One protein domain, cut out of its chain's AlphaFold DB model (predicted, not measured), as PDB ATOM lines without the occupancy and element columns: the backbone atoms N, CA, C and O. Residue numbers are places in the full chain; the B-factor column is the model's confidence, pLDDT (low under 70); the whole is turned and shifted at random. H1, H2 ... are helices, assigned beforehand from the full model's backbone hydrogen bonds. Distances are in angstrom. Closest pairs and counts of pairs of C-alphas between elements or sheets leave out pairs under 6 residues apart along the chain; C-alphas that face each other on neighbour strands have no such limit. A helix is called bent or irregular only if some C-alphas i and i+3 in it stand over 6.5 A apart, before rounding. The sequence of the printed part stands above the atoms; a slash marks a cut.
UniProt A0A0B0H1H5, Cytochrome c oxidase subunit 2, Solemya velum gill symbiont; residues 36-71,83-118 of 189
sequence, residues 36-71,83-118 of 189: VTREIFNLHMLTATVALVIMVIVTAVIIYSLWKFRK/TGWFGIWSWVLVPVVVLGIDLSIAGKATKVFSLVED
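What this domain is: This is residues 36 to 71 and 83 to 118 of the 189 residues of the protein "Cytochrome c oxidase subunit 2" of Solemya velum gill symbiont (UniProt A0A0B0H1H5). Long helix H1 and long helix H2 run opposite ways side by side as a narrow V, touching near one end, while residues 55 to 71 and 83 to 97 stand free at the other. The printed part has 72 residues with two named helices, H1 then H2, and no named strand; the class is all helix. It is an extended rod of 58 by 24 by 10 A, with a radius of gyration of the C-alphas of 17.4 A.

Where its parts are: H1, residues 36 to 68, measures 47.9 A from C-alpha 36 at (-14.559, 28.064, 18.335) to C-alpha 68. H2, residues 85 to 116, measures 46.0 A and ends with C-alpha 116 at (-11.097, 25.163, 23.278). H2 is irregular, with C-alphas 88 and 91 7.0 A apart, and has a kink of 33 degrees near residue 106.

How they stand to each other: H1 touches H2 with residues 36 to 47 alone, and H2 touches H1 with residues 105 to 116 alone. Their closest C-alphas, Glu 39 and Val 112, are 6.2 A apart. Their lines stand at a shallow tilt of 14 degrees, opposite ways. Every O i to N i+4 pair is within hydrogen-bond range in H1, and 22 of 28 in H2.

The domain as a whole: The C-alphas farthest apart, Lys 71 and Asp 118, are 59.7 A apart. Residues 72 to 82, in the link across the cut, are not printed; C-alphas 71 and 83 are 22.3 A apart. No printed residue is under 70 in pLDDT.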
ATOM      1  N   VAL A  36     -14.439  29.315  17.566       94.38
ATOM      2  CA  VAL A  36     -14.559  28.064  18.335       94.38
ATOM      3  C   VAL A  36     -16.008  27.575  18.351       94.38
ATOM      4  O   VAL A  36     -16.269  26.405  18.078       94.38
ATOM      5  N   THR A  37     -16.973  28.469  18.592       95.25
ATOM      6  CA  THR A  37     -18.404  28.119  18.576       95.25
ATOM      7  C   THR A  37     -18.850  27.644  17.194       95.25
ATOM      8  O   THR A  37     -19.699  26.762  17.097       95.25
ATOM      9  N   ARG A  38     -18.262  28.172  16.113       96.38
ATOM     10  CA  ARG A  38     -18.553  27.728  14.743       96.38
ATOM     11  C   ARG A  38     -18.084  26.300  14.492       96.38
ATOM     12  O   ARG A  38     -18.823  25.519  13.902       96.38
ATOM     13  N   GLU A  39     -16.907  25.934  14.986       96.44
ATOM     14  CA  GLU A  39     -16.425  24.552  14.916       96.44
ATOM     15  C   GLU A  39     -17.275  23.597  15.768       96.44
ATOM     16  O   GLU A  39     -17.606  22.498  15.317       96.44
ATOM     17  N   ILE A  40     -17.719  24.031  16.953       96.25
ATOM     18  CA  ILE A  40     -18.670  23.273  17.785       96.25
ATOM     19  C   ILE A  40     -20.007  23.089  17.053       96.25
ATOM     20  O   ILE A  40     -20.539  21.980  17.018       96.25
ATOM     21  N   PHE A  41     -20.531  24.141  16.422       96.69
ATOM     22  CA  PHE A  41     -21.758  24.078  15.630       96.69
ATOM     23  C   PHE A  41     -21.615  23.111  14.447       96.69
ATOM     24  O   PHE A  41     -22.477  22.262  14.228       96.69
ATOM     25  N   ASN A  42     -20.500  23.165  13.715       95.75
ATOM     26  CA  ASN A  42     -20.223  22.238  12.615       95.75
ATOM     27  C   ASN A  42     -20.141  20.784  13.099       95.75
ATOM     28  O   ASN A  42     -20.655  19.878  12.437       95.75
ATOM     29  N   LEU A  43     -19.515  20.554  14.258       95.38
ATOM     30  CA  LEU A  43     -19.460  19.238  14.887       95.38
ATOM     31  C   LEU A  43     -20.861  18.755  15.280       95.38
ATOM     32  O   LEU A  43     -21.191  17.604  15.003       95.38
ATOM     33  N   HIS A  44     -21.692  19.629  15.853       94.94
ATOM     34  CA  HIS A  44     -23.095  19.344  16.159       94.94
ATOM     35  C   HIS A  44     -23.890  18.967  14.902       94.94
ATOM     36  O   HIS A  44     -24.564  17.941  14.883       94.94
ATOM     37  N   MET A  45     -23.778  19.741  13.822       95.81
ATOM     38  CA  MET A  45     -24.498  19.452  12.580       95.81
ATOM     39  C   MET A  45     -24.056  18.126  11.953       95.81
ATOM     40  O   MET A  45     -24.886  17.375  11.434       95.81
ATOM     41  N   LEU A  46     -22.762  17.800  12.030       94.56
ATOM     42  CA  LEU A  46     -22.239  16.512  11.584       94.56
ATOM     43  C   LEU A  46     -22.828  15.355  12.399       94.56
ATOM     44  O   LEU A  46     -23.352  14.407  11.813       94.56
ATOM     45  N   THR A  47     -22.753  15.421  13.732       94.12
ATOM     46  CA  THR A  47     -23.244  14.348  14.610       94.12
ATOM     47  C   THR A  47     -24.755  14.182  14.502       94.12
ATOM     48  O   THR A  47     -25.229  13.053  14.379       94.12
ATOM     49  N   ALA A  48     -25.508  15.283  14.445       95.44
ATOM     50  CA  ALA A  48     -26.952  15.269  14.234       95.44
ATOM     51  C   ALA A  48     -27.329  14.618  12.895       95.44
ATOM     52  O   ALA A  48     -28.244  13.796  12.842       95.44
ATOM     53  N   THR A  49     -26.592  14.915  11.819       95.25
ATOM     54  CA  THR A  49     -26.825  14.303  10.500       95.25
ATOM     55  C   THR A  49     -26.553  12.798  10.522       95.25
ATOM     56  O   THR A  49     -27.355  12.021  10.007       95.25
ATOM     57  N   VAL A  50     -25.454  12.363  11.146       94.25
ATOM     58  CA  VAL A  50     -25.136  10.932  11.292       94.25
ATOM     59  C   VAL A  50     -26.220  10.215  12.100       94.25
ATOM     60  O   VAL A  50     -26.718   9.174  11.667       94.25
ATOM     61  N   ALA A  51     -26.640  10.795  13.227       94.44
ATOM     62  CA  ALA A  51     -27.707  10.246  14.057       94.44
ATOM     63  C   ALA A  51     -29.033  10.137  13.288       94.44
ATOM     64  O   ALA A  51     -29.688   9.096  13.345       94.44
ATOM     65  N   LEU A  52     -29.398  11.162  12.512       96.31
ATOM     66  CA  LEU A  52     -30.588  11.158  11.659       96.31
ATOM     67  C   LEU A  52     -30.539  10.024  10.626       96.31
ATOM     68  O   LEU A  52     -31.521   9.302  10.462       96.31
ATOM     69  N   VAL A  53     -29.403   9.833   9.950       95.94
ATOM     70  CA  VAL A  53     -29.233   8.759   8.960       95.94
ATOM     71  C   VAL A  53     -29.371   7.383   9.613       95.94
ATOM     72  O   VAL A  53     -30.118   6.544   9.108       95.94
ATOM     73  N   ILE A  54     -28.712   7.153  10.753       94.69
ATOM     74  CA  ILE A  54     -28.820   5.889  11.496       94.69
ATOM     75  C   ILE A  54     -30.267   5.656  11.938       94.69
ATOM     76  O   ILE A  54     -30.792   4.558  11.751       94.69
ATOM     77  N   MET A  55     -30.932   6.687  12.465       96.56
ATOM     78  CA  MET A  55     -32.334   6.618  12.868       96.56
ATOM     79  C   MET A  55     -33.220   6.202  11.693       96.56
ATOM     80  O   MET A  55     -33.965   5.236  11.817       96.56
ATOM     81  N   VAL A  56     -33.097   6.851  10.531       98.19
ATOM     82  CA  VAL A  56     -33.875   6.503   9.331       98.19
ATOM     83  C   VAL A  56     -33.618   5.058   8.894       98.19
ATOM     84  O   VAL A  56     -34.574   4.344   8.591       98.19
ATOM     85  N   ILE A  57     -32.362   4.597   8.902       96.31
ATOM     86  CA  ILE A  57     -32.008   3.215   8.544       96.31
ATOM     87  C   ILE A  57     -32.660   2.221   9.509       96.31
ATOM     88  O   ILE A  57     -33.329   1.283   9.071       96.31
ATOM     89  N   VAL A  58     -32.507   2.426  10.819       95.38
ATOM     90  CA  VAL A  58     -33.072   1.535  11.843       95.38
ATOM     91  C   VAL A  58     -34.596   1.530  11.766       95.38
ATOM     92  O   VAL A  58     -35.209   0.462  11.742       95.38
ATOM     93  N   THR A  59     -35.220   2.703  11.651       97.69
ATOM     94  CA  THR A  59     -36.670   2.830  11.485       97.69
ATOM     95  C   THR A  59     -37.149   2.103  10.229       97.69
ATOM     96  O   THR A  59     -38.131   1.364  10.300       97.69
ATOM     97  N   ALA A  60     -36.446   2.226   9.101       98.00
ATOM     98  CA  ALA A  60     -36.785   1.511   7.874       98.00
ATOM     99  C   ALA A  60     -36.678  -0.014   8.039       98.00
ATOM    100  O   ALA A  60     -37.578  -0.735   7.607       98.00
ATOM    101  N   VAL A  61     -35.632  -0.517   8.709       95.88
ATOM    102  CA  VAL A  61     -35.461  -1.954   8.994       95.88
ATOM    103  C   VAL A  61     -36.576  -2.476   9.898       95.88
ATOM    104  O   VAL A  61     -37.110  -3.557   9.642       95.88
ATOM    105  N   ILE A  62     -36.975  -1.716  10.919       96.31
ATOM    106  CA  ILE A  62     -38.092  -2.079  11.801       96.31
ATOM    107  C   ILE A  62     -39.399  -2.123  11.004       96.31
ATOM    108  O   ILE A  62     -40.096  -3.137  11.039       96.31
ATOM    109  N   ILE A  63     -39.712  -1.073  10.239       97.88
ATOM    110  CA  ILE A  63     -40.924  -1.013   9.405       97.88
ATOM    111  C   ILE A  63     -40.957  -2.182   8.415       97.88
ATOM    112  O   ILE A  63     -41.977  -2.863   8.295       97.88
ATOM    113  N   TYR A  64     -39.837  -2.455   7.742       96.69
ATOM    114  CA  TYR A  64     -39.715  -3.579   6.820       96.69
ATOM    115  C   TYR A  64     -39.957  -4.916   7.526       96.69
ATOM    116  O   TYR A  64     -40.743  -5.734   7.044       96.69
ATOM    117  N   SER A  65     -39.334  -5.122   8.688       93.25
ATOM    118  CA  SER A  65     -39.458  -6.359   9.463       93.25
ATOM    119  C   SER A  65     -40.900  -6.600   9.907       93.25
ATOM    120  O   SER A  65     -41.425  -7.700   9.735       93.25
ATOM    121  N   LEU A  66     -41.578  -5.556  10.391       94.19
ATOM    122  CA  LEU A  66     -42.991  -5.615  10.769       94.19
ATOM    123  C   LEU A  66     -43.899  -5.901   9.571       94.19
ATOM    124  O   LEU A  66     -44.869  -6.647   9.690       94.19
ATOM    125  N   TRP A  67     -43.604  -5.323   8.406       95.19
ATOM    126  CA  TRP A  67     -44.409  -5.521   7.204       95.19
ATOM    127  C   TRP A  67     -44.242  -6.927   6.611       95.19
ATOM    128  O   TRP A  67     -45.247  -7.557   6.252       95.19
ATOM    129  N   LYS A  68     -42.996  -7.411   6.520       93.56
ATOM    130  CA  LYS A  68     -42.614  -8.667   5.860       93.56
ATOM    131  C   LYS A  68     -42.865  -9.903   6.722       93.56
ATOM    132  O   LYS A  68     -43.364 -10.895   6.199       93.56
ATOM    133  N   PHE A  69     -42.537  -9.847   8.013       92.81
ATOM    134  CA  PHE A  69     -42.550 -11.008   8.916       92.81
ATOM    135  C   PHE A  69     -43.800 -11.085   9.801       92.81
ATOM    136  O   PHE A  69     -43.803 -11.725  10.851       92.81
ATOM    137  N   ARG A  70     -44.892 -10.421   9.403       93.94
ATOM    138  CA  ARG A  70     -46.132 -10.438  10.183       93.94
ATOM    139  C   ARG A  70     -46.785 -11.825  10.173       93.94
ATOM    140  O   ARG A  70     -46.892 -12.475   9.132       93.94
ATOM    141  N   LYS A  71     -47.392 -12.193  11.301       91.19
ATOM    142  CA  LYS A  71     -48.175 -13.431  11.442       91.19
ATOM    143  C   LYS A  71     -49.348 -13.523  10.457       91.19
ATOM    144  O   LYS A  71     -49.620 -14.593   9.929       91.19
ATOM    145  N   THR A  83     -28.953 -19.571  17.756       90.31
ATOM    146  CA  THR A  83     -27.921 -20.597  17.528       90.31
ATOM    147  C   THR A  83     -27.275 -20.466  16.152       90.31
ATOM    148  O   THR A  83     -26.163 -20.948  15.936       90.31
ATOM    149  N   GLY A  84     -27.950 -19.789  15.221       89.69
ATOM    150  CA  GLY A  84     -27.422 -19.491  13.901       89.69
ATOM    151  C   GLY A  84     -26.289 -18.465  13.935       89.69
ATOM    152  O   GLY A  84     -26.232 -17.577  14.785       89.69
ATOM    153  N   TRP A  85     -25.412 -18.538  12.930       92.44
ATOM    154  CA  TRP A  85     -24.312 -17.584  12.749       92.44
ATOM    155  C   TRP A  85     -24.795 -16.125  12.781       92.44
ATOM    156  O   TRP A  85     -24.190 -15.283  13.441       92.44
ATOM    157  N   PHE A  86     -25.919 -15.830  12.120       89.81
ATOM    158  CA  PHE A  86     -26.451 -14.470  12.055       89.81
ATOM    159  C   PHE A  86     -26.886 -13.936  13.428       89.81
ATOM    160  O   PHE A  86     -26.524 -12.812  13.771       89.81
ATOM    161  N   GLY A  87     -27.616 -14.709  14.241       89.94
ATOM    162  CA  GLY A  87     -28.062 -14.233  15.555       89.94
ATOM    163  C   GLY A  87     -26.924 -14.057  16.555       89.94
ATOM    164  O   GLY A  87     -26.977 -13.143  17.371       89.94
ATOM    165  N   ILE A  88     -25.858 -14.854  16.438       92.00
ATOM    166  CA  ILE A  88     -24.666 -14.726  17.286       92.00
ATOM    167  C   ILE A  88     -23.835 -13.492  16.913       92.00
ATOM    168  O   ILE A  88     -23.359 -12.797  17.805       92.00
ATOM    169  N   TRP A  89     -23.648 -13.206  15.621       94.81
ATOM    170  CA  TRP A  89     -22.694 -12.177  15.182       94.81
ATOM    171  C   TRP A  89     -23.316 -10.819  14.852       94.81
ATOM    172  O   TRP A  89     -22.635  -9.802  14.982       94.81
ATOM    173  N   SER A  90     -24.589 -10.754  14.452       90.25
ATOM    174  CA  SER A  90     -25.227  -9.497  14.015       90.25
ATOM    175  C   SER A  90     -25.188  -8.399  15.082       90.25
ATOM    176  O   SER A  90     -24.816  -7.266  14.780       90.25
ATOM    177  N   TRP A  91     -25.490  -8.732  16.338       91.06
ATOM    178  CA  TRP A  91     -25.490  -7.772  17.447       91.06
ATOM    179  C   TRP A  91     -24.087  -7.316  17.878       91.06
ATOM    180  O   TRP A  91     -23.984  -6.320  18.580       91.06
ATOM    181  N   VAL A  92     -23.021  -8.006  17.456       94.00
ATOM    182  CA  VAL A  92     -21.627  -7.568  17.655       94.00
ATOM    183  C   VAL A  92     -21.169  -6.706  16.483       94.00
ATOM    184  O   VAL A  92     -20.553  -5.660  16.673       94.00
ATOM    185  N   LEU A  93     -21.505  -7.114  15.258       93.19
ATOM    186  CA  LEU A  93     -21.119  -6.398  14.044       93.19
ATOM    187  C   LEU A  93     -21.761  -5.009  13.962       93.19
ATOM    188  O   LEU A  93     -21.092  -4.063  13.556       93.19
ATOM    189  N   VAL A  94     -23.027  -4.866  14.371       91.50
ATOM    190  CA  VAL A  94     -23.730  -3.574  14.321       91.50
ATOM    191  C   VAL A  94     -23.039  -2.511  15.200       91.50
ATOM    192  O   VAL A  94     -22.672  -1.472  14.650       91.50
ATOM    193  N   PRO A  95     -22.765  -2.738  16.503       91.31
ATOM    194  CA  PRO A  95     -21.991  -1.803  17.320       91.31
ATOM    195  C   PRO A  95     -20.592  -1.519  16.776       91.31
ATOM    196  O   PRO A  95     -20.160  -0.374  16.812       91.31
ATOM    197  N   VAL A  96     -19.891  -2.522  16.233       94.75
ATOM    198  CA  VAL A  96     -18.553  -2.317  15.647       94.75
ATOM    199  C   VAL A  96     -18.604  -1.353  14.458       94.75
ATOM    200  O   VAL A  96     -17.746  -0.477  14.348       94.75
ATOM    201  N   VAL A  97     -19.615  -1.465  13.591       91.06
ATOM    202  CA  VAL A  97     -19.806  -0.530  12.470       91.06
ATOM    203  C   VAL A  97     -20.101   0.882  12.975       91.06
ATOM    204  O   VAL A  97     -19.492   1.832  12.484       91.06
ATOM    205  N   VAL A  98     -20.986   1.029  13.967       91.06
ATOM    206  CA  VAL A  98     -21.309   2.342  14.557       91.06
ATOM    207  C   VAL A  98     -20.071   2.974  15.201       91.06
ATOM    208  O   VAL A  98     -19.749   4.115  14.893       91.06
ATOM    209  N   LEU A  99     -19.296   2.211  15.978       91.81
ATOM    210  CA  LEU A  99     -18.037   2.685  16.568       91.81
ATOM    211  C   LEU A  99     -17.005   3.100  15.511       91.81
ATOM    212  O   LEU A  99     -16.259   4.058  15.713       91.81
ATOM    213  N   GLY A 100     -16.959   2.406  14.371       90.94
ATOM    214  CA  GLY A 100     -16.113   2.794  13.243       90.94
ATOM    215  C   GLY A 100     -16.483   4.169  12.676       90.94
ATOM    216  O   GLY A 100     -15.595   4.963  12.362       90.94
ATOM    217  N   ILE A 101     -17.783   4.475  12.590       89.69
ATOM    218  CA  ILE A 101     -18.279   5.803  12.200       89.69
ATOM    219  C   ILE A 101     -17.904   6.832  13.274       89.69
ATOM    220  O   ILE A 101     -17.348   7.883  12.945       89.69
ATOM    221  N   ASP A 102     -18.123   6.516  14.549       90.06
ATOM    222  CA  ASP A 102     -17.845   7.420  15.670       90.06
ATOM    223  C   ASP A 102     -16.363   7.785  15.785       90.06
ATOM    224  O   ASP A 102     -16.031   8.921  16.119       90.06
ATOM    225  N   LEU A 103     -15.448   6.879  15.428       90.94
ATOM    226  CA  LEU A 103     -14.014   7.173  15.427       90.94
ATOM    227  C   LEU A 103     -13.653   8.313  14.456       90.94
ATOM    228  O   LEU A 103     -12.748   9.108  14.728       90.94
ATOM    229  N   SER A 104     -14.389   8.446  13.348       85.06
ATOM    230  CA  SER A 104     -14.213   9.563  12.410       85.06
ATOM    231  C   SER A 104     -14.686  10.901  12.995       85.06
ATOM    232  O   SER A 104     -14.053  11.940  12.778       85.06
ATOM    233  N   ILE A 105     -15.759  10.870  13.789       94.06
ATOM    234  CA  ILE A 105     -16.303  12.028  14.506       94.06
ATOM    235  C   ILE A 105     -15.341  12.432  15.624       94.06
ATOM    236  O   ILE A 105     -15.015  13.613  15.750       94.06
ATOM    237  N   ALA A 106     -14.821  11.460  16.379       92.88
ATOM    238  CA  ALA A 106     -13.860  11.676  17.453       92.88
ATOM    239  C   ALA A 106     -12.621  12.436  16.960       92.88
ATOM    240  O   ALA A 106     -12.208  13.407  17.587       92.88
ATOM    241  N   GLY A 107     -12.087  12.086  15.784       91.81
ATOM    242  CA  GLY A 107     -10.950  12.803  15.198       91.81
ATOM    243  C   GLY A 107     -11.228  14.288  14.912       91.81
ATOM    244  O   GLY A 107     -10.339  15.124  15.077       91.81
ATOM    245  N   LYS A 108     -12.454  14.647  14.506       91.81
ATOM    246  CA  LYS A 108     -12.868  16.056  14.375       91.81
ATOM    247  C   LYS A 108     -13.052  16.701  15.746       91.81
ATOM    248  O   LYS A 108     -12.550  17.800  15.955       91.81
ATOM    249  N   ALA A 109     -13.698  16.005  16.680       94.44
ATOM    250  CA  ALA A 109     -13.922  16.491  18.036       94.44
ATOM    251  C   ALA A 109     -12.607  16.821  18.759       94.44
ATOM    252  O   ALA A 109     -12.508  17.884  19.357       94.44
ATOM    253  N   THR A 110     -11.563  15.994  18.629       95.12
ATOM    254  CA  THR A 110     -10.240  16.269  19.216       95.12
ATOM    255  C   THR A 110      -9.615  17.558  18.675       95.12
ATOM    256  O   THR A 110      -8.988  18.298  19.429       95.12
ATOM    257  N   LYS A 111      -9.808  17.875  17.387       92.88
ATOM    258  CA  LYS A 111      -9.336  19.147  16.816       92.88
ATOM    259  C   LYS A 111     -10.086  20.333  17.412       92.88
ATOM    260  O   LYS A 111      -9.449  21.295  17.822       92.88
ATOM    261  N   VAL A 112     -11.414  20.249  17.509       95.31
ATOM    262  CA  VAL A 112     -12.225  21.298  18.152       95.31
ATOM    263  C   VAL A 112     -11.824  21.464  19.617       95.31
ATOM    264  O   VAL A 112     -11.640  22.582  20.079       95.31
ATOM    265  N   PHE A 113     -11.600  20.360  20.327       95.31
ATOM    266  CA  PHE A 113     -11.150  20.368  21.715       95.31
ATOM    267  C   PHE A 113      -9.813  21.101  21.884       95.31
ATOM    268  O   PHE A 113      -9.688  21.942  22.765       95.31
ATOM    269  N   SER A 114      -8.859  20.897  20.971       94.94
ATOM    270  CA  SER A 114      -7.588  21.634  20.999       94.94
ATOM    271  C   SER A 114      -7.742  23.149  20.798       94.94
ATOM    272  O   SER A 114      -6.914  23.909  21.288       94.94
ATOM    273  N   LEU A 115      -8.802  23.599  20.110       93.25
ATOM    274  CA  LEU A 115      -9.120  25.027  19.978       93.25
ATOM    275  C   LEU A 115      -9.732  25.592  21.263       93.25
ATOM    276  O   LEU A 115      -9.494  26.749  21.592       93.25
ATOM    277  N   VAL A 116     -10.519  24.785  21.979       93.38
ATOM    278  CA  VAL A 116     -11.097  25.163  23.278       93.38
ATOM    279  C   VAL A 116     -10.003  25.280  24.342       93.38
ATOM    280  O   VAL A 116     -10.045  26.188  25.165       93.38
ATOM    281  N   GLU A 117      -9.009  24.393  24.306       93.31
ATOM    282  CA  GLU A 117      -7.869  24.396  25.233       93.31
ATOM    283  C   GLU A 117      -6.732  25.349  24.823       93.31
ATOM    284  O   GLU A 117      -5.669  25.351  25.447       93.31
ATOM    285  N   ASP A 118      -6.914  26.156  23.778       90.88
ATOM    286  CA  ASP A 118      -5.873  27.060  23.301       90.88
ATOM    287  C   ASP A 118      -5.530  28.127  24.360       90.88
ATOM    288  O   ASP A 118      -6.318  29.017  24.684       90.88
TER     289      ASP A 118